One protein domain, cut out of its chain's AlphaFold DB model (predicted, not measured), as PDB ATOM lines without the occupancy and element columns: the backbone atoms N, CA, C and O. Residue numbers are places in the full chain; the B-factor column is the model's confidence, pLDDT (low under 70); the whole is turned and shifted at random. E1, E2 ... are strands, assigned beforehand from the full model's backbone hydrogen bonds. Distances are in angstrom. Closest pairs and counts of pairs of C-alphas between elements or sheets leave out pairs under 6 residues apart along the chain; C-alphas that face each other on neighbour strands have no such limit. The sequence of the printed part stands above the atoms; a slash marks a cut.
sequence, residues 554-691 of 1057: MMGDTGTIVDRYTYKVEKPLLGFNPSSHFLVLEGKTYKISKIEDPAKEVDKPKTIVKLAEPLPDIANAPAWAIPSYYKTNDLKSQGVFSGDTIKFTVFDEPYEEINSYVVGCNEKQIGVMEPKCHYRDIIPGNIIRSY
ATOM      1  N   MET A 554      28.324  34.225 147.033       75.81
ATOM      2  CA  MET A 554      29.156  35.352 147.455       75.81
ATOM      3  C   MET A 554      30.241  34.831 148.388       75.81
ATOM      4  O   MET A 554      29.923  34.338 149.464       75.81
ATOM      5  N   MET A 555      31.508  34.963 148.003       80.12
ATOM      6  CA  MET A 555      32.651  34.551 148.825       80.12
ATOM      7  C   MET A 555      33.664  35.677 149.026       80.12
ATOM      8  O   MET A 555      33.720  36.627 148.234       80.12
ATOM      9  N   GLY A 556      34.511  35.541 150.040       75.69
ATOM     10  CA  GLY A 556      35.699  36.367 150.210       75.69
ATOM     11  C   GLY A 556      36.772  35.672 151.040       75.69
ATOM     12  O   GLY A 556      36.492  35.082 152.079       75.69
ATOM     13  N   ASP A 557      38.020  35.820 150.606       79.44
ATOM     14  CA  ASP A 557      39.200  35.220 151.250       79.44
ATOM     15  C   ASP A 557      39.592  35.948 152.551       79.44
ATOM     16  O   ASP A 557      40.520  35.553 153.250       79.44
ATOM     17  N   THR A 558      38.896  37.049 152.866       76.00
ATOM     18  CA  THR A 558      39.141  37.916 154.022       76.00
ATOM     19  C   THR A 558      37.840  38.355 154.696       76.00
ATOM     20  O   THR A 558      36.888  38.820 154.058       76.00
ATOM     21  N   GLY A 559      37.829  38.263 156.022       81.69
ATOM     22  CA  GLY A 559      36.806  38.805 156.912       81.69
ATOM     23  C   GLY A 559      37.385  39.016 158.311       81.69
ATOM     24  O   GLY A 559      38.604  39.018 158.489       81.69
ATOM     25  N   THR A 560      36.560  39.250 159.328       86.88
ATOM     26  CA  THR A 560      37.037  39.430 160.713       86.88
ATOM     27  C   THR A 560      35.933  39.114 161.719       86.88
ATOM     28  O   THR A 560      34.838  39.666 161.626       86.88
ATOM     29  N   ILE A 561      36.226  38.288 162.725       86.50
ATOM     30  CA  ILE A 561      35.355  38.120 163.896       86.50
ATOM     31  C   ILE A 561      35.428  39.411 164.729       86.50
ATOM     32  O   ILE A 561      36.503  39.793 165.188       86.50
ATOM     33  N   VAL A 562      34.301  40.107 164.891       86.19
ATOM     34  CA  VAL A 562      34.194  41.355 165.675       86.19
ATOM     35  C   VAL A 562      33.799  41.049 167.117       86.19
ATOM     36  O   VAL A 562      34.366  41.599 168.058       86.19
ATOM     37  N   ASP A 563      32.835  40.147 167.280       87.38
ATOM     38  CA  ASP A 563      32.446  39.530 168.544       87.38
ATOM     39  C   ASP A 563      31.841  38.144 168.253       87.38
ATOM     40  O   ASP A 563      31.697  37.751 167.094       87.38
ATOM     41  N   ARG A 564      31.469  37.393 169.296       88.31
ATOM     42  CA  ARG A 564      30.955  36.021 169.150       88.31
ATOM     43  C   ARG A 564      29.682  35.883 168.306       88.31
ATOM     44  O   ARG A 564      29.386  34.766 167.922       88.31
ATOM     45  N   TYR A 565      28.941  36.943 167.991       92.25
ATOM     46  CA  TYR A 565      27.763  36.895 167.110       92.25
ATOM     47  C   TYR A 565      27.901  37.796 165.872       92.25
ATOM     48  O   TYR A 565      26.936  37.952 165.120       92.25
ATOM     49  N   THR A 566      29.080  38.382 165.640       89.56
ATOM     50  CA  THR A 566      29.278  39.435 164.639       89.56
ATOM     51  C   THR A 566      30.536  39.180 163.807       89.56
ATOM     52  O   THR A 566      31.657  39.249 164.312       89.56
ATOM     53  N   TYR A 567      30.355  38.957 162.505       90.19
ATOM     54  CA  TYR A 567      31.421  38.775 161.518       90.19
ATOM     55  C   TYR A 567      31.416  39.951 160.524       90.19
ATOM     56  O   TYR A 567      30.369  40.316 159.994       90.19
ATOM     57  N   LYS A 568      32.567  40.576 160.265       87.62
ATOM     58  CA  LYS A 568      32.716  41.705 159.329       87.62
ATOM     59  C   LYS A 568      33.359  41.209 158.036       87.62
ATOM     60  O   LYS A 568      34.450  40.647 158.071       87.62
ATOM     61  N   VAL A 569      32.687  41.414 156.907       86.06
ATOM     62  CA  VAL A 569      33.184  41.057 155.568       86.06
ATOM     63  C   VAL A 569      33.799  42.282 154.886       86.06
ATOM     64  O   VAL A 569      33.387  43.411 155.151       86.06
ATOM     65  N   GLU A 570      34.780  42.091 153.999       75.88
ATOM     66  CA  GLU A 570      35.367  43.203 153.224       75.88
ATOM     67  C   GLU A 570      34.573  43.581 151.954       75.88
ATOM     68  O   GLU A 570      34.903  44.578 151.314       75.88
ATOM     69  N   LYS A 571      33.527  42.819 151.594       72.50
ATOM     70  CA  LYS A 571      32.646  43.087 150.440       72.50
ATOM     71  C   LYS A 571      31.286  43.658 150.883       72.50
ATOM     72  O   LYS A 571      30.774  43.222 151.916       72.50
ATOM     73  N   PRO A 572      30.660  44.554 150.096       69.88
ATOM     74  CA  PRO A 572      29.323  45.061 150.384       69.88
ATOM     75  C   PRO A 572      28.252  43.988 150.142       69.88
ATOM     76  O   PRO A 572      28.137  43.473 149.032       69.88
ATOM     77  N   LEU A 573      27.417  43.701 151.146       71.06
ATOM     78  CA  LEU A 573      26.243  42.814 151.017       71.06
ATOM     79  C   LEU A 573      24.937  43.623 150.907       71.06
ATOM     80  O   LEU A 573      23.927  43.315 151.545       71.06
ATOM     81  N   LEU A 574      24.979  44.704 150.124       60.31
ATOM     82  CA  LEU A 574      23.834  45.577 149.872       60.31
ATOM     83  C   LEU A 574      22.648  44.784 149.294       60.31
ATOM     84  O   LEU A 574      22.815  43.807 148.566       60.31
ATOM     85  N   GLY A 575      21.429  45.189 149.665       56.50
ATOM     86  CA  GLY A 575      20.165  44.589 149.210       56.50
ATOM     87  C   GLY A 575      19.898  43.132 149.625       56.50
ATOM     88  O   GLY A 575      18.782  42.655 149.425       56.50
ATOM     89  N   PHE A 576      20.868  42.428 150.210       66.44
ATOM     90  CA  PHE A 576      20.751  41.009 150.528       66.44
ATOM     91  C   PHE A 576      19.709  40.740 151.621       66.44
ATOM     92  O   PHE A 576      19.652  41.443 152.632       66.44
ATOM     93  N   ASN A 577      18.913  39.678 151.460       69.06
ATOM     94  CA  ASN A 577      17.916  39.275 152.449       69.06
ATOM     95  C   ASN A 577      18.503  38.242 153.441       69.06
ATOM     96  O   ASN A 577      18.624  37.062 153.091       69.06
ATOM     97  N   PRO A 578      18.824  38.632 154.694       73.56
ATOM     98  CA  PRO A 578      19.437  37.730 155.670       73.56
ATOM     99  C   PRO A 578      18.490  36.634 156.163       73.56
ATOM    100  O   PRO A 578      18.954  35.577 156.573       73.56
ATOM    101  N   SER A 579      17.170  36.866 156.129       67.50
ATOM    102  CA  SER A 579      16.178  36.080 156.886       67.50
ATOM    103  C   SER A 579      16.078  34.599 156.504       67.50
ATOM    104  O   SER A 579      15.443  33.823 157.221       67.50
ATOM    105  N   SER A 580      16.693  34.206 155.388       68.12
ATOM    106  CA  SER A 580      16.645  32.852 154.852       68.12
ATOM    107  C   SER A 580      18.013  32.269 154.481       68.12
ATOM    108  O   SER A 580      18.050  31.164 153.957       68.12
ATOM    109  N   HIS A 581      19.125  32.955 154.759       80.44
ATOM    110  CA  HIS A 581      20.473  32.524 154.368       80.44
ATOM    111  C   HIS A 581      21.381  32.251 155.579       80.44
ATOM    112  O   HIS A 581      21.092  32.641 156.714       80.44
ATOM    113  N   PHE A 582      22.509  31.590 155.325       85.75
ATOM    114  CA  PHE A 582      23.549  31.313 156.312       85.75
ATOM    115  C   PHE A 582      24.931  31.712 155.778       85.75
ATOM    116  O   PHE A 582      25.181  31.687 154.574       85.75
ATOM    117  N   LEU A 583      25.814  32.081 156.700       87.38
ATOM    118  CA  LEU A 583      27.238  32.287 156.479       87.38
ATOM    119  C   LEU A 583      27.953  30.941 156.638       87.38
ATOM    120  O   LEU A 583      27.690  30.214 157.594       87.38
ATOM    121  N   VAL A 584      28.862  30.618 155.729       83.94
ATOM    122  CA  VAL A 584      29.786  29.485 155.822       83.94
ATOM    123  C   VAL A 584      31.150  30.003 156.264       83.94
ATOM    124  O   VAL A 584      31.681  30.919 155.637       83.94
ATOM    125  N   LEU A 585      31.721  29.389 157.302       81.75
ATOM    126  CA  LEU A 585      33.114  29.552 157.729       81.75
ATOM    127  C   LEU A 585      33.674  28.158 158.033       81.75
ATOM    128  O   LEU A 585      33.051  27.422 158.794       81.75
ATOM    129  N   GLU A 586      34.815  27.782 157.445       74.44
ATOM    130  CA  GLU A 586      35.463  26.468 157.680       74.44
ATOM    131  C   GLU A 586      34.483  25.277 157.534       74.44
ATOM    132  O   GLU A 586      34.423  24.373 158.366       74.44
ATOM    133  N   GLY A 587      33.622  25.329 156.509       69.25
ATOM    134  CA  GLY A 587      32.580  24.330 156.241       69.25
ATOM    135  C   GLY A 587      31.385  24.328 157.210       69.25
ATOM    136  O   GLY A 587      30.422  23.602 156.967       69.25
ATOM    137  N   LYS A 588      31.388  25.134 158.280       77.19
ATOM    138  CA  LYS A 588      30.285  25.243 159.254       77.19
ATOM    139  C   LYS A 588      29.324  26.366 158.873       77.19
ATOM    140  O   LYS A 588      29.751  27.456 158.498       77.19
ATOM    141  N   THR A 589      28.021  26.112 159.004       82.06
ATOM    142  CA  THR A 589      26.970  27.101 158.723       82.06
ATOM    143  C   THR A 589      26.532  27.852 159.974       82.06
ATOM    144  O   THR A 589      26.173  27.225 160.970       82.06
ATOM    145  N   TYR A 590      26.434  29.174 159.870       86.25
ATOM    146  CA  TYR A 590      25.914  30.074 160.895       86.25
ATOM    147  C   TYR A 590      24.745  30.864 160.306       86.25
ATOM    148  O   TYR A 590      24.887  31.548 159.290       86.25
ATOM    149  N   LYS A 591      23.565  30.769 160.909       86.50
ATOM    150  CA  LYS A 591      22.357  31.437 160.428       86.50
ATOM    151  C   LYS A 591      22.504  32.949 160.566       86.50
ATOM    152  O   LYS A 591      22.789  33.455 161.652       86.50
ATOM    153  N   ILE A 592      22.253  33.687 159.486       88.69
ATOM    154  CA  ILE A 592      22.338  35.149 159.509       88.69
ATOM    155  C   ILE A 592      21.081  35.699 160.200       88.69
ATOM    156  O   ILE A 592      19.955  35.437 159.782       88.69
ATOM    157  N   SER A 593      21.264  36.455 161.283       87.19
ATOM    158  CA  SER A 593      20.172  37.109 162.013       87.19
ATOM    159  C   SER A 593      19.879  38.506 161.463       87.19
ATOM    160  O   SER A 593      18.717  38.912 161.393       87.19
ATOM    161  N   LYS A 594      20.917  39.238 161.036       86.69
ATOM    162  CA  LYS A 594      20.802  40.572 160.436       86.69
ATOM    163  C   LYS A 594      22.054  40.919 159.629       86.69
ATOM    164  O   LYS A 594      23.154  40.520 159.989       86.69
ATOM    165  N   ILE A 595      21.894  41.733 158.590       84.62
ATOM    166  CA  ILE A 595      23.000  42.448 157.948       84.62
ATOM    167  C   ILE A 595      22.889  43.939 158.285       84.62
ATOM    168  O   ILE A 595      21.796  44.511 158.289       84.62
ATOM    169  N   GLU A 596      24.019  44.556 158.618       84.31
ATOM    170  CA  GLU A 596      24.156  45.984 158.896       84.31
ATOM    171  C   GLU A 596      25.293  46.548 158.047       84.31
ATOM    172  O   GLU A 596      26.437  46.116 158.175       84.31
ATOM    173  N   ASP A 597      24.998  47.531 157.200       72.75
ATOM    174  CA  ASP A 597      26.034  48.274 156.488       72.75
ATOM    175  C   ASP A 597      26.393  49.544 157.287       72.75
ATOM    176  O   ASP A 597      25.533  50.422 157.457       72.75
ATOM    177  N   PRO A 598      27.607  49.655 157.863       64.81
ATOM    178  CA  PRO A 598      28.019  50.828 158.623       64.81
ATOM    179  C   PRO A 598      28.332  51.982 157.660       64.81
ATOM    180  O   PRO A 598      29.486  52.224 157.315       64.81
ATOM    181  N   ALA A 599      27.286  52.715 157.261       51.84
ATOM    182  CA  ALA A 599      27.243  53.723 156.190       51.84
ATOM    183  C   ALA A 599      28.105  55.004 156.389       51.84
ATOM    184  O   ALA A 599      27.650  56.112 156.093       51.84
ATOM    185  N   LYS A 600      29.318  54.879 156.950       51.72
ATOM    186  CA  LYS A 600      30.290  55.952 157.239       51.72
ATOM    187  C   LYS A 600      31.780  55.549 157.138       51.72
ATOM    188  O   LYS A 600      32.619  56.432 157.297       51.72
ATOM    189  N   GLU A 601      32.148  54.285 156.886       51.84
ATOM    190  CA  GLU A 601      33.551  53.916 156.574       51.84
ATOM    191  C   GLU A 601      33.852  54.223 155.091       51.84
ATOM    192  O   GLU A 601      33.533  53.433 154.208       51.84
ATOM    193  N   VAL A 602      34.433  55.399 154.816       51.78
ATOM    194  CA  VAL A 602      34.591  55.962 153.453       51.78
ATOM    195  C   VAL A 602      35.508  55.131 152.541       51.78
ATOM    196  O   VAL A 602      35.234  55.028 151.350       51.78
ATOM    197  N   ASP A 603      36.565  54.518 153.084       52.66
ATOM    198  CA  ASP A 603      37.647  53.931 152.274       52.66
ATOM    199  C   ASP A 603      37.515  52.416 151.999       52.66
ATOM    200  O   ASP A 603      38.280  51.867 151.207       52.66
ATOM    201  N   LYS A 604      36.564  51.716 152.641       55.56
ATOM    202  CA  LYS A 604      36.174  50.326 152.313       55.56
ATOM    203  C   LYS A 604      34.729  50.045 152.773       55.56
ATOM    204  O   LYS A 604      34.473  50.148 153.975       55.56
ATOM    205  N   PRO A 605      33.811  49.590 151.895       54.69
ATOM    206  CA  PRO A 605      32.444  49.222 152.273       54.69
ATOM    207  C   PRO A 605      32.404  47.847 152.969       54.69
ATOM    208  O   PRO A 605      32.116  46.815 152.361       54.69
ATOM    209  N   LYS A 606      32.743  47.830 154.262       69.62
ATOM    210  CA  LYS A 606      32.839  46.606 155.072       69.62
ATOM    211  C   LYS A 606      31.530  46.294 155.799       69.62
ATOM    212  O   LYS A 606      31.300  46.781 156.911       69.62
ATOM    213  N   THR A 607      30.694  45.455 155.198       82.19
ATOM    214  CA  THR A 607      29.409  45.063 155.784       82.19
ATOM    215  C   THR A 607      29.569  44.188 157.039       82.19
ATOM    216  O   THR A 607      30.475  43.359 157.146       82.19
ATOM    217  N   ILE A 608      28.664  44.363 158.005       86.38
ATOM    218  CA  ILE A 608      28.606  43.608 159.258       86.38
ATOM    219  C   ILE A 608      27.492  42.555 159.165       86.38
ATOM    220  O   ILE A 608      26.311  42.880 159.028       86.38
ATOM    221  N   VAL A 609      27.870  41.283 159.276       88.75
ATOM    222  CA  VAL A 609      26.978  40.120 159.317       88.75
ATOM    223  C   VAL A 609      26.784  39.713 160.775       88.75
ATOM    224  O   VAL A 609      27.718  39.262 161.438       88.75
ATOM    225  N   LYS A 610      25.564  39.873 161.289       90.69
ATOM    226  CA  LYS A 610      25.166  39.371 162.608       90.69
ATOM    227  C   LYS A 610      24.512  38.007 162.462       90.69
ATOM    228  O   LYS A 610      23.727  37.776 161.540       90.69
ATOM    229  N   LEU A 611      24.841  37.112 163.380       91.50
ATOM    230  CA  LEU A 611      24.487  35.696 163.353       91.50
ATOM    231  C   LEU A 611      23.468  35.367 164.454       91.50
ATOM    232  O   LEU A 611      23.167  36.211 165.304       91.50
ATOM    233  N   ALA A 612      22.869  34.179 164.397       87.12
ATOM    234  CA  ALA A 612      21.970  33.665 165.433       87.12
ATOM    235  C   ALA A 612      22.690  32.717 166.407       87.12
ATOM    236  O   ALA A 612      22.409  32.745 167.604       87.12
ATOM    237  N   GLU A 613      23.633  31.912 165.911       87.12
ATOM    238  CA  GLU A 613      24.519  31.071 166.719       87.12
ATOM    239  C   GLU A 613      25.855  31.782 167.020       87.12
ATOM    240  O   GLU A 613      26.288  32.630 166.233       87.12
ATOM    241  N   PRO A 614      26.535  31.443 168.133       89.31
ATOM    242  CA  PRO A 614      27.859  31.970 168.420       89.31
ATOM    243  C   PRO A 614      28.939  31.350 167.519       89.31
ATOM    244  O   PRO A 614      28.995  30.135 167.316       89.31
ATOM    245  N   LEU A 615      29.850  32.194 167.050       85.06
ATOM    246  CA  LEU A 615      31.106  31.819 166.416       85.06
ATOM    247  C   LEU A 615      32.046  31.138 167.430       85.06
ATOM    248  O   LEU A 615      32.092  31.553 168.594       85.06
ATOM    249  N   PRO A 616      32.826  30.126 167.005       78.12
ATOM    250  CA  PRO A 616      33.942  29.617 167.792       78.12
ATOM    251  C   PRO A 616      35.047  30.678 167.919       78.12
ATOM    252  O   PRO A 616      35.177  31.560 167.070       78.12
ATOM    253  N   ASP A 617      35.870  30.576 168.965       72.81
ATOM    254  CA  ASP A 617      36.987  31.498 169.208       72.81
ATOM    255  C   ASP A 617      38.192  31.168 168.286       72.81
ATOM    256  O   ASP A 617      39.242  30.714 168.743       72.81
ATOM    257  N   ILE A 618      38.031  31.350 166.968       69.88
ATOM    258  CA  ILE A 618      39.096  31.158 165.966       69.88
ATOM    259  C   ILE A 618      40.082  32.335 166.036       69.88
ATOM    260  O   ILE A 618      39.674  33.495 166.052       69.88
ATOM    261  N   ALA A 619      41.388  32.054 166.035       57.69
ATOM    262  CA  ALA A 619      42.431  33.087 166.086       57.69
ATOM    263  C   ALA A 619      42.678  33.814 164.746       57.69
ATOM    264  O   ALA A 619      43.302  34.874 164.729       57.69
ATOM    265  N   ASN A 620      42.210  33.242 163.632       66.94
ATOM    266  CA  ASN A 620      42.434  33.733 162.271       66.94
ATOM    267  C   ASN A 620      41.153  34.308 161.650       66.94
ATOM    268  O   ASN A 620      40.049  34.144 162.162       66.94
ATOM    269  N   ALA A 621      41.318  34.960 160.499       64.44
ATOM    270  CA  ALA A 621      40.241  35.354 159.603       64.44
ATOM    271  C   ALA A 621      40.057  34.279 158.509       64.44
ATOM    272  O   ALA A 621      40.744  34.361 157.491       64.44
ATOM    273  N   PRO A 622      39.194  33.260 158.697       73.12
ATOM    274  CA  PRO A 622      38.951  32.262 157.659       73.12
ATOM    275  C   PRO A 622      38.237  32.884 156.455       73.12
ATOM    276  O   PRO A 622      37.487  33.854 156.606       73.12
ATOM    277  N   ALA A 623      38.425  32.278 155.282       79.50
ATOM    278  CA  ALA A 623      37.605  32.563 154.112       79.50
ATOM    279  C   ALA A 623      36.123  32.281 154.415       79.50
ATOM    280  O   ALA A 623      35.787  31.348 155.155       79.50
ATOM    281  N   TRP A 624      35.239  33.096 153.844       85.38
ATOM    282  CA  TRP A 624      33.801  33.039 154.086       85.38
ATOM    283  C   TRP A 624      33.013  32.892 152.791       85.38
ATOM    284  O   TRP A 624      33.429  33.381 151.738       85.38
ATOM    285  N   ALA A 625      31.839  32.271 152.888       83.19
ATOM    286  CA  ALA A 625      30.891  32.194 151.785       83.19
ATOM    287  C   ALA A 625      29.432  32.347 152.236       83.19
ATOM    288  O   ALA A 625      29.069  32.031 153.366       83.19
ATOM    289  N   ILE A 626      28.581  32.817 151.328       85.38
ATOM    290  CA  ILE A 626      27.126  32.897 151.460       85.38
ATOM    291  C   ILE A 626      26.542  32.288 150.169       85.38
ATOM    292  O   ILE A 626      26.497  32.966 149.137       85.38
ATOM    293  N   PRO A 627      26.184  30.990 150.180       80.31
ATOM    294  CA  PRO A 627      25.763  30.254 148.989       80.31
ATOM    295  C   PRO A 627      24.261  30.359 148.705       80.31
ATOM    296  O   PRO A 627      23.446  30.484 149.624       80.31
ATOM    297  N   SER A 628      23.882  30.197 147.432       76.44
ATOM    298  CA  SER A 628      22.512  29.804 147.069       76.44
ATOM    299  C   SER A 628      22.188  28.442 147.653       76.44
ATOM    300  O   SER A 628      23.070  27.582 147.738       76.44
ATOM    301  N   TYR A 629      20.926  28.217 148.014       79.19
ATOM    302  CA  TYR A 629      20.544  26.994 148.706       79.19
ATOM    303  C   TYR A 629      19.229  26.379 148.221       79.19
ATOM    304  O   TYR A 629      18.316  27.055 147.747       79.19
ATOM    305  N   TYR A 630      19.120  25.068 148.414       76.75
ATOM    306  CA  TYR A 630      17.900  24.292 148.210       76.75
ATOM    307  C   TYR A 630      17.231  24.021 149.556       76.75
ATOM    308  O   TYR A 630      17.894  23.586 150.500       76.75
ATOM    309  N   LYS A 631      15.920  24.270 149.653       76.94
ATOM    310  CA  LYS A 631      15.092  23.828 150.782       76.94
ATOM    311  C   LYS A 631      14.695  22.376 150.591       76.94
ATOM    312  O   LYS A 631      14.227  21.998 149.523       76.94
ATOM    313  N   THR A 632      14.806  21.595 151.651       74.88
ATOM    314  CA  THR A 632      14.316  20.215 151.745       74.88
ATOM    315  C   THR A 632      13.847  19.978 153.181       74.88
ATOM    316  O   THR A 632      14.213  20.716 154.100       74.88
ATOM    317  N   ASN A 633      12.948  19.015 153.368       65.44
ATOM    318  CA  ASN A 633      12.247  18.830 154.635       65.44
ATOM    319  C   ASN A 633      13.042  18.030 155.678       65.44
ATOM    320  O   ASN A 633      12.688  18.106 156.855       65.44
ATOM    321  N   ASP A 634      14.090  17.303 155.277       64.75
ATOM    322  CA  ASP A 634      14.872  16.455 156.181       64.75
ATOM    323  C   ASP A 634      16.307  16.208 155.673       64.75
ATOM    324  O   ASP A 634      16.570  15.238 154.971       64.75
ATOM    325  N   LEU A 635      17.251  17.090 156.021       64.12
ATOM    326  CA  LEU A 635      18.684  16.864 155.744       64.12
ATOM    327  C   LEU A 635      19.422  16.182 156.885       64.12
ATOM    328  O   LEU A 635      20.482  15.588 156.683       64.12
ATOM    329  N   LYS A 636      18.888  16.306 158.101       60.91
ATOM    330  CA  LYS A 636      19.582  15.874 159.311       60.91
ATOM    331  C   LYS A 636      19.578  14.353 159.454       60.91
ATOM    332  O   LYS A 636      20.539  13.816 159.995       60.91
ATOM    333  N   SER A 637      18.548  13.666 158.947       57.56
ATOM    334  CA  SER A 637      18.572  12.203 158.803       57.56
ATOM    335  C   SER A 637      19.495  11.744 157.668       57.56
ATOM    336  O   SER A 637      20.143  10.709 157.784       57.56
ATOM    337  N   GLN A 638      19.593  12.534 156.594       63.62
ATOM    338  CA  GLN A 638      20.287  12.162 155.359       63.62
ATOM    339  C   GLN A 638      21.814  12.311 155.423       63.62
ATOM    340  O   GLN A 638      22.494  11.906 154.482       63.62
ATOM    341  N   GLY A 639      22.375  12.862 156.506       67.69
ATOM    342  CA  GLY A 639      23.826  12.902 156.728       67.69
ATOM    343  C   GLY A 639      24.584  13.565 155.576       67.69
ATOM    344  O   GLY A 639      25.484  12.952 155.000       67.69
ATOM    345  N   VAL A 640      24.152  14.768 155.200       71.00
ATOM    346  CA  VAL A 640      24.801  15.629 154.200       71.00
ATOM    347  C   VAL A 640      25.801  16.537 154.908       71.00
ATOM    348  O   VAL A 640      25.482  17.057 155.980       71.00
ATOM    349  N   PHE A 641      26.975  16.751 154.316       73.12
ATOM    350  CA  PHE A 641      28.007  17.630 154.868       73.12
ATOM    351  C   PHE A 641      28.702  18.466 153.781       73.12
ATOM    352  O   PHE A 641      28.655  18.178 152.585       73.12
ATOM    353  N   SER A 642      29.385  19.523 154.215       67.12
ATOM    354  CA  SER A 642      30.280  20.327 153.378       67.12
ATOM    355  C   SER A 642      31.418  19.467 152.820       67.12
ATOM    356  O   SER A 642      32.057  18.735 153.572       67.12
ATOM    357  N   GLY A 643      31.663  19.554 151.511       68.44
ATOM    358  CA  GLY A 643      32.573  18.676 150.764       68.44
ATOM    359  C   GLY A 643      31.870  17.582 149.947       68.44
ATOM    360  O   GLY A 643      32.474  17.041 149.018       68.44
ATOM    361  N   ASP A 644      30.592  17.289 150.216       75.81
ATOM    362  CA  ASP A 644      29.794  16.395 149.367       75.81
ATOM    363  C   ASP A 644      29.542  17.017 147.981       75.81
ATOM    364  O   ASP A 644      29.549  18.235 147.813       75.81
ATOM    365  N   THR A 645      29.281  16.194 146.966       77.75
ATOM    366  CA  THR A 645      28.957  16.650 145.601       77.75
ATOM    367  C   THR A 645      27.504  16.339 145.267       77.75
ATOM    368  O   THR A 645      27.109  15.177 145.290       77.75
ATOM    369  N   ILE A 646      26.698  17.342 144.917       75.94
ATOM    370  CA  ILE A 646      25.316  17.122 144.466       75.94
ATOM    371  C   ILE A 646      25.274  17.061 142.948       75.94
ATOM    372  O   ILE A 646      25.704  17.992 142.267       75.94
ATOM    373  N   LYS A 647      24.709  15.968 142.434       79.44
ATOM    374  CA  LYS A 647      24.372  15.786 141.026       79.44
ATOM    375  C   LYS A 647      22.965  16.319 140.767       79.44
ATOM    376  O   LYS A 647      21.987  15.763 141.272       79.44
ATOM    377  N   PHE A 648      22.878  17.391 139.993       73.62
ATOM    378  CA  PHE A 648      21.653  18.053 139.556       73.62
ATOM    379  C   PHE A 648      21.252  17.592 138.153       73.62
ATOM    380  O   PHE A 648      22.107  17.472 137.277       73.62
ATOM    381  N   THR A 649      19.954  17.407 137.930       74.12
ATOM    382  CA  THR A 649      19.368  17.234 136.596       74.12
ATOM    383  C   THR A 649      18.845  18.582 136.109       74.12
ATOM    384  O   THR A 649      18.018  19.200 136.785       74.12
ATOM    385  N   VAL A 650      19.312  19.027 134.942       70.69
ATOM    386  CA  VAL A 650      18.874  20.260 134.275       70.69
ATOM    387  C   VAL A 650      17.891  19.935 133.155       70.69
ATOM    388  O   VAL A 650      18.181  19.098 132.302       70.69
ATOM    389  N   PHE A 651      16.751  20.628 133.136       64.69
ATOM    390  CA  PHE A 651      15.674  20.452 132.156       64.69
ATOM    391  C   PHE A 651      15.692  21.537 131.059       64.69
ATOM    392  O   PHE A 651      14.682  22.185 130.794       64.69
ATOM    393  N   ASP A 652      16.837  21.695 130.396       60.62
ATOM    394  CA  ASP A 652      16.974  22.436 129.132       60.62
ATOM    395  C   ASP A 652      17.124  21.443 127.958       60.62
ATOM    396  O   ASP A 652      17.406  20.262 128.167       60.62
ATOM    397  N   GLU A 653      16.946  21.894 126.710       49.44
ATOM    398  CA  GLU A 653      17.250  21.078 125.524       49.44
ATOM    399  C   GLU A 653      18.691  21.345 125.032       49.44
ATOM    400  O   GLU A 653      18.962  22.453 124.558       49.44
ATOM    401  N   PRO A 654      19.622  20.365 125.055       58.16
ATOM    402  CA  PRO A 654      19.509  18.996 125.572       58.16
ATOM    403  C   PRO A 654      19.812  18.880 127.079       58.16
ATOM    404  O   PRO A 654      20.620  19.634 127.617       58.16
ATOM    405  N   TYR A 655      19.232  17.861 127.724       65.94
ATOM    406  CA  TYR A 655      19.406  17.576 129.155       65.94
ATOM    407  C   TYR A 655      20.884  17.482 129.574       65.94
ATOM    408  O   TYR A 655      21.635  16.661 129.040       65.94
ATOM    409  N   GLU A 656      21.276  18.259 130.587       75.81
ATOM    410  CA  GLU A 656      22.607  18.222 131.206       75.81
ATOM    411  C   GLU A 656      22.506  17.684 132.648       75.81
ATOM    412  O   GLU A 656      21.606  18.049 133.406       75.81
ATOM    413  N   GLU A 657      23.443  16.826 133.056       77.38
ATOM    414  CA  GLU A 657      23.646  16.498 134.471       77.38
ATOM    415  C   GLU A 657      24.864  17.265 134.997       77.38
ATOM    416  O   GLU A 657      25.970  17.111 134.477       77.38
ATOM    417  N   ILE A 658      24.676  18.075 136.041       75.00
ATOM    418  CA  ILE A 658      25.709  18.974 136.575       75.00
ATOM    419  C   ILE A 658      26.056  18.578 138.006       75.00
ATOM    420  O   ILE A 658      25.182  18.473 138.861       75.00
ATOM    421  N   ASN A 659      27.346  18.417 138.288       78.56
ATOM    422  CA  ASN A 659      27.856  18.238 139.644       78.56
ATOM    423  C   ASN A 659      28.216  19.602 140.252       78.56
ATOM    424  O   ASN A 659      28.955  20.362 139.633       78.56
ATOM    425  N   SER A 660      27.756  19.895 141.470       74.88
ATOM    426  CA  SER A 660      28.211  21.054 142.252       74.88
ATOM    427  C   SER A 660      28.381  20.689 143.726       74.88
ATOM    428  O   SER A 660      27.538  20.015 144.318       74.88
ATOM    429  N   TYR A 661      29.460  21.178 144.332       78.62
ATOM    430  CA  TYR A 661      29.827  20.897 145.719       78.62
ATOM    431  C   TYR A 661      28.886  21.554 146.734       78.62
ATOM    432  O   TYR A 661      28.468  22.702 146.557       78.62
ATOM    433  N   VAL A 662      28.608  20.831 147.821       77.69
ATOM    434  CA  VAL A 662      28.044  21.349 149.069       77.69
ATOM    435  C   VAL A 662      29.132  22.123 149.795       77.69
ATOM    436  O   VAL A 662      30.179  21.580 150.138       77.69
ATOM    437  N   VAL A 663      28.864  23.394 150.064       73.56
ATOM    438  CA  VAL A 663      29.758  24.279 150.832       73.56
ATOM    439  C   VAL A 663      29.249  24.528 152.250       73.56
ATOM    440  O   VAL A 663      30.009  24.957 153.111       73.56
ATOM    441  N   GLY A 664      27.975  24.238 152.515       74.69
ATOM    442  CA  GLY A 664      27.391  24.310 153.848       74.69
ATOM    443  C   GLY A 664      25.980  23.743 153.868       74.69
ATOM    444  O   GLY A 664      25.231  23.914 152.911       74.69
ATOM    445  N   CYS A 665      25.587  23.104 154.961       75.75
ATOM    446  CA  CYS A 665      24.232  22.600 155.156       75.75
ATOM    447  C   CYS A 665      23.756  22.792 156.599       75.75
ATOM    448  O   CYS A 665      24.528  22.654 157.547       75.75
ATOM    449  N   ASN A 666      22.460  23.054 156.760       75.81
ATOM    450  CA  ASN A 666      21.765  22.982 158.044       75.81
ATOM    451  C   ASN A 666      20.586  21.998 157.947       75.81
ATOM    452  O   ASN A 666      20.404  21.347 156.924       75.81
ATOM    453  N   GLU A 667      19.762  21.888 158.993       71.81
ATOM    454  CA  GLU A 667      18.683  20.886 159.081       71.81
ATOM    455  C   GLU A 667      17.687  20.882 157.901       71.81
ATOM    456  O   GLU A 667      17.007  19.874 157.697       71.81
ATOM    457  N   LYS A 668      17.565  21.994 157.152       76.06
ATOM    458  CA  LYS A 668      16.550  22.189 156.093       76.06
ATOM    459  C   LYS A 668      17.067  22.858 154.813       76.06
ATOM    460  O   LYS A 668      16.275  23.138 153.911       76.06
ATOM    461  N   GLN A 669      18.356  23.189 154.745       81.25
ATOM    462  CA  GLN A 669      18.948  23.956 153.648       81.25
ATOM    463  C   GLN A 669      20.314  23.385 153.250       81.25
ATOM    464  O   GLN A 669      21.192  23.295 154.108       81.25
ATOM    465  N   ILE A 670      20.515  23.070 151.964       79.69
ATOM    466  CA  ILE A 670      21.850  22.777 151.403       79.69
ATOM    467  C   ILE A 670      22.317  23.955 150.560       79.69
ATOM    468  O   ILE A 670      21.646  24.301 149.592       79.69
ATOM    469  N   GLY A 671      23.464  24.530 150.897       78.56
ATOM    470  CA  GLY A 671      24.158  25.557 150.133       78.56
ATOM    471  C   GLY A 671      25.205  24.946 149.210       78.56
ATOM    472  O   GLY A 671      26.027  24.141 149.652       78.56
ATOM    473  N   VAL A 672      25.180  25.340 147.938       76.50
ATOM    474  CA  VAL A 672      26.040  24.780 146.885       76.50
ATOM    475  C   VAL A 672      26.786  25.868 146.114       76.50
ATOM    476  O   VAL A 672      26.321  27.005 146.047       76.50
ATOM    477  N   MET A 673      27.955  25.525 145.563       66.94
ATOM    478  CA  MET A 673      28.864  26.514 144.967       66.94
ATOM    479  C   MET A 673      28.421  27.014 143.580       66.94
ATOM    480  O   MET A 673      28.399  28.221 143.358       66.94
ATOM    481  N   GLU A 674      28.027  26.120 142.662       64.94
ATOM    482  CA  GLU A 674      27.730  26.472 141.260       64.94
ATOM    483  C   GLU A 674      26.492  25.753 140.673       64.94
ATOM    484  O   GLU A 674      26.600  24.918 139.772       64.94
ATOM    485  N   PRO A 675      25.264  26.092 141.103       54.97
ATOM    486  CA  PRO A 675      24.089  25.819 140.285       54.97
ATOM    487  C   PRO A 675      24.112  26.763 139.065       54.97
ATOM    488  O   PRO A 675      23.941  27.975 139.230       54.97
ATOM    489  N   LYS A 676      24.313  26.238 137.840       56.75
ATOM    490  CA  LYS A 676      24.240  27.025 136.586       56.75
ATOM    491  C   LYS A 676      22.843  27.651 136.437       56.75
ATOM    492  O   LYS A 676      21.907  27.047 135.932       56.75
ATOM    493  N   CYS A 677      22.700  28.880 136.912       46.84
ATOM    494  CA  CYS A 677      21.408  29.464 137.283       46.84
ATOM    495  C   CYS A 677      20.562  30.061 136.147       46.84
ATOM    496  O   CYS A 677      19.568  30.730 136.417       46.84
ATOM    497  N   HIS A 678      20.945  29.856 134.886       52.19
ATOM    498  CA  HIS A 678      20.126  30.264 133.740       52.19
ATOM    499  C   HIS A 678      18.967  29.294 133.477       52.19
ATOM    500  O   HIS A 678      17.964  29.682 132.881       52.19
ATOM    501  N   TYR A 679      19.091  28.064 133.976       52.53
ATOM    502  CA  TYR A 679      18.094  27.015 133.855       52.53
ATOM    503  C   TYR A 679      16.994  27.188 134.904       52.53
ATOM    504  O   TYR A 679      17.274  27.350 136.095       52.53
ATOM    505  N   ARG A 680      15.733  27.170 134.462       51.00
ATOM    506  CA  ARG A 680      14.563  27.389 135.335       51.00
ATOM    507  C   ARG A 680      14.245  26.179 136.201       51.00
ATOM    508  O   ARG A 680      13.855  26.330 137.355       51.00
ATOM    509  N   ASP A 681      14.444  25.003 135.621       60.62
ATOM    510  CA  ASP A 681      14.038  23.721 136.165       60.62
ATOM    511  C   ASP A 681      15.296  22.882 136.435       60.62
ATOM    512  O   ASP A 681      15.795  22.141 135.586       60.62
ATOM    513  N   ILE A 682      15.844  23.060 137.641       62.28
ATOM    514  CA  ILE A 682      16.977  22.291 138.169       62.28
ATOM    515  C   ILE A 682      16.473  21.450 139.341       62.28
ATOM    516  O   ILE A 682      16.065  21.991 140.371       62.28
ATOM    517  N   ILE A 683      16.538  20.125 139.206       70.62
ATOM    518  CA  ILE A 683      16.166  19.192 140.276       70.62
ATOM    519  C   ILE A 683      17.451  18.601 140.879       70.62
ATOM    520  O   ILE A 683      18.228  17.984 140.144       70.62
ATOM    521  N   PRO A 684      17.720  18.750 142.193       68.19
ATOM    522  CA  PRO A 684      18.776  17.986 142.849       68.19
ATOM    523  C   PRO A 684      18.426  16.500 142.795       68.19
ATOM    524  O   PRO A 684      17.395  16.075 143.306       68.19
ATOM    525  N   GLY A 685      19.289  15.713 142.163       72.69
ATOM    526  CA  GLY A 685      19.125  14.273 142.074       72.69
ATOM    527  C   GLY A 685      19.725  13.574 143.286       72.69
ATOM    528  O   GLY A 685      19.004  13.017 144.106       72.69
ATOM    529  N   ASN A 686      21.059  13.545 143.360       78.50
ATOM    530  CA  ASN A 686      21.785  12.583 144.196       78.50
ATOM    531  C   ASN A 686      23.003  13.231 144.865       78.50
ATOM    532  O   ASN A 686      23.736  13.968 144.205       78.50
ATOM    533  N   ILE A 687      23.255  12.913 146.136       71.94
ATOM    534  CA  ILE A 687      24.419  13.412 146.891       71.94
ATOM    535  C   ILE A 687      25.536  12.364 146.911       71.94
ATOM    536  O   ILE A 687      25.304  11.208 147.234       71.94
ATOM    537  N   ILE A 688      26.759  12.753 146.572       73.81
ATOM    538  CA  ILE A 688      27.928  11.876 146.467       73.81
ATOM    539  C   ILE A 688      28.923  12.287 147.557       73.81
ATOM    540  O   ILE A 688      29.417  13.414 147.542       73.81
ATOM    541  N   ARG A 689      29.214  11.382 148.500       72.06
ATOM    542  CA  ARG A 689      30.217  11.586 149.560       72.06
ATOM    543  C   ARG A 689      31.544  10.969 149.115       72.06
ATOM    544  O   ARG A 689      31.562   9.790 148.768       72.06
ATOM    545  N   SER A 690      32.627  11.748 149.115       60.56
ATOM    546  CA  SER A 690      33.899  11.346 148.476       60.56
ATOM    547  C   SER A 690      35.056  11.052 149.438       60.56
ATOM    548  O   SER A 690      35.988  10.355 149.052       60.56
ATOM    549  N   TYR A 691      35.017  11.578 150.668       59.44
ATOM    550  CA  TYR A 691      36.174  11.596 151.584       59.44
ATOM    551  C   TYR A 691      35.948  10.856 152.910       59.44
ATOM    552  O   TYR A 691      36.895  10.582 153.642       59.44
TER     553      TYR A 691
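What this domain is: This is residues 554 to 691 of the 1057 residues of an uncharacterized protein of Dictyoglomus turgidum (UniProt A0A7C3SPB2). Two small lobes of strands sit end to end, with E7 passing from one to the other. E1 to E6 and residues 624 to 626 of E7 curl round into a small, loose barrel, where E1 runs on into E2; residues 628 to 631 of E7, with E8, E9, E10 and E11, make a second, half-open barrel with a gap between E7 and E11. The printed part has 138 residues with eleven named strands, E1 to E11 in chain order, and no named helix; the class is all strand, though under half of the residues, 66, are in named elements. The strands form one branched, strongly twisted sheet whose neighbour pairs are antiparallel. The whole is compact, with a radius of gyration of the C-alphas of 16.2 A, and elongated in outline, spanning 49 by 31 by 24 A.

Where its parts are: E7, residues 624 to 632, is 23.4 A from first to last C-alpha and bends by 57 degrees at residue 628, whose C-alpha is at (22.512, 29.804, 147.069). In the first lobe, E1 is residues 554 to 556, beginning at C-alpha 554 at (29.156, 35.352, 147.455). It is followed by E2, residues 559 to 563, E3, residues 566 to 569, and E4, residues 582 to 585. E5, residues 588 to 596, is 21.6 A long and bends by 70 degrees at residue 593; E6 is residues 608 to 611. In the second lobe, E8, residues 645 to 650, is 15.6 A long. E9, residues 656 to 666, is the longest strand at 27.3 A and bends by 73 degrees at residue 663. E10 is residues 669 to 672, and E11, residues 682 to 688, is 17.2 A long, ending at C-alpha 688 at (27.928, 11.876, 146.467).

How they stand to each other: E7 has three neighbours in staggered pairing. E1 lies on one side of it, with N 556 and O 624 3.0 A apart, and E4 on the other side, with N 584 and O 625 2.8 A apart. Past the bend E7 pairs with E10, where N 630 and O 670 are 2.9 A apart. E4, E5 and E6 form a meander, each strand the antiparallel neighbour of the one before; N 583 and O 590 are 2.8 A apart in the hairpin of E4 and E5, and N 596 and O 608 2.9 A in the hairpin of E5 and E6. E6 pairs with E3, N 567 and O 609 being 2.9 A apart, and E3 forms a hairpin with the edge strand E2, N 560 and O 568 being 2.8 A apart. E1 runs on into E2 across 2 residues at 88 degrees. E8, E9 and E10 are a second meander of two hairpins, with N 648 and O 658 2.8 A apart and N 666 and O 669 2.9 A apart. The edge strand E11 pairs with E8, N 647 and O 686 being 2.8 A apart, and is only just apart from E7, their closest C-alphas being 8.3 A apart. Four Greek keys, each a meander of three strands with a fourth whose end strands are antiparallel neighbours, are E3 to E6, E4 to E7, E7 to E10 and E8 to E11. Between the lobes, the closest C-alphas of E5 and E9 are those of Thr 589 and Gly 664, 5.6 A apart.

The domain as a whole: The two C-alphas farthest apart are those of Lys 600 and Pro 654, 49.8 A. The printed part has no cut. The links E3 to E4, E5 to E6, E6 to E7 and E7 to E8 are long. Mean pLDDT of the printed part is 73.3, and 48 residues are under 70, among them residues 598 to 606, 633 to 639 and 673 to 682.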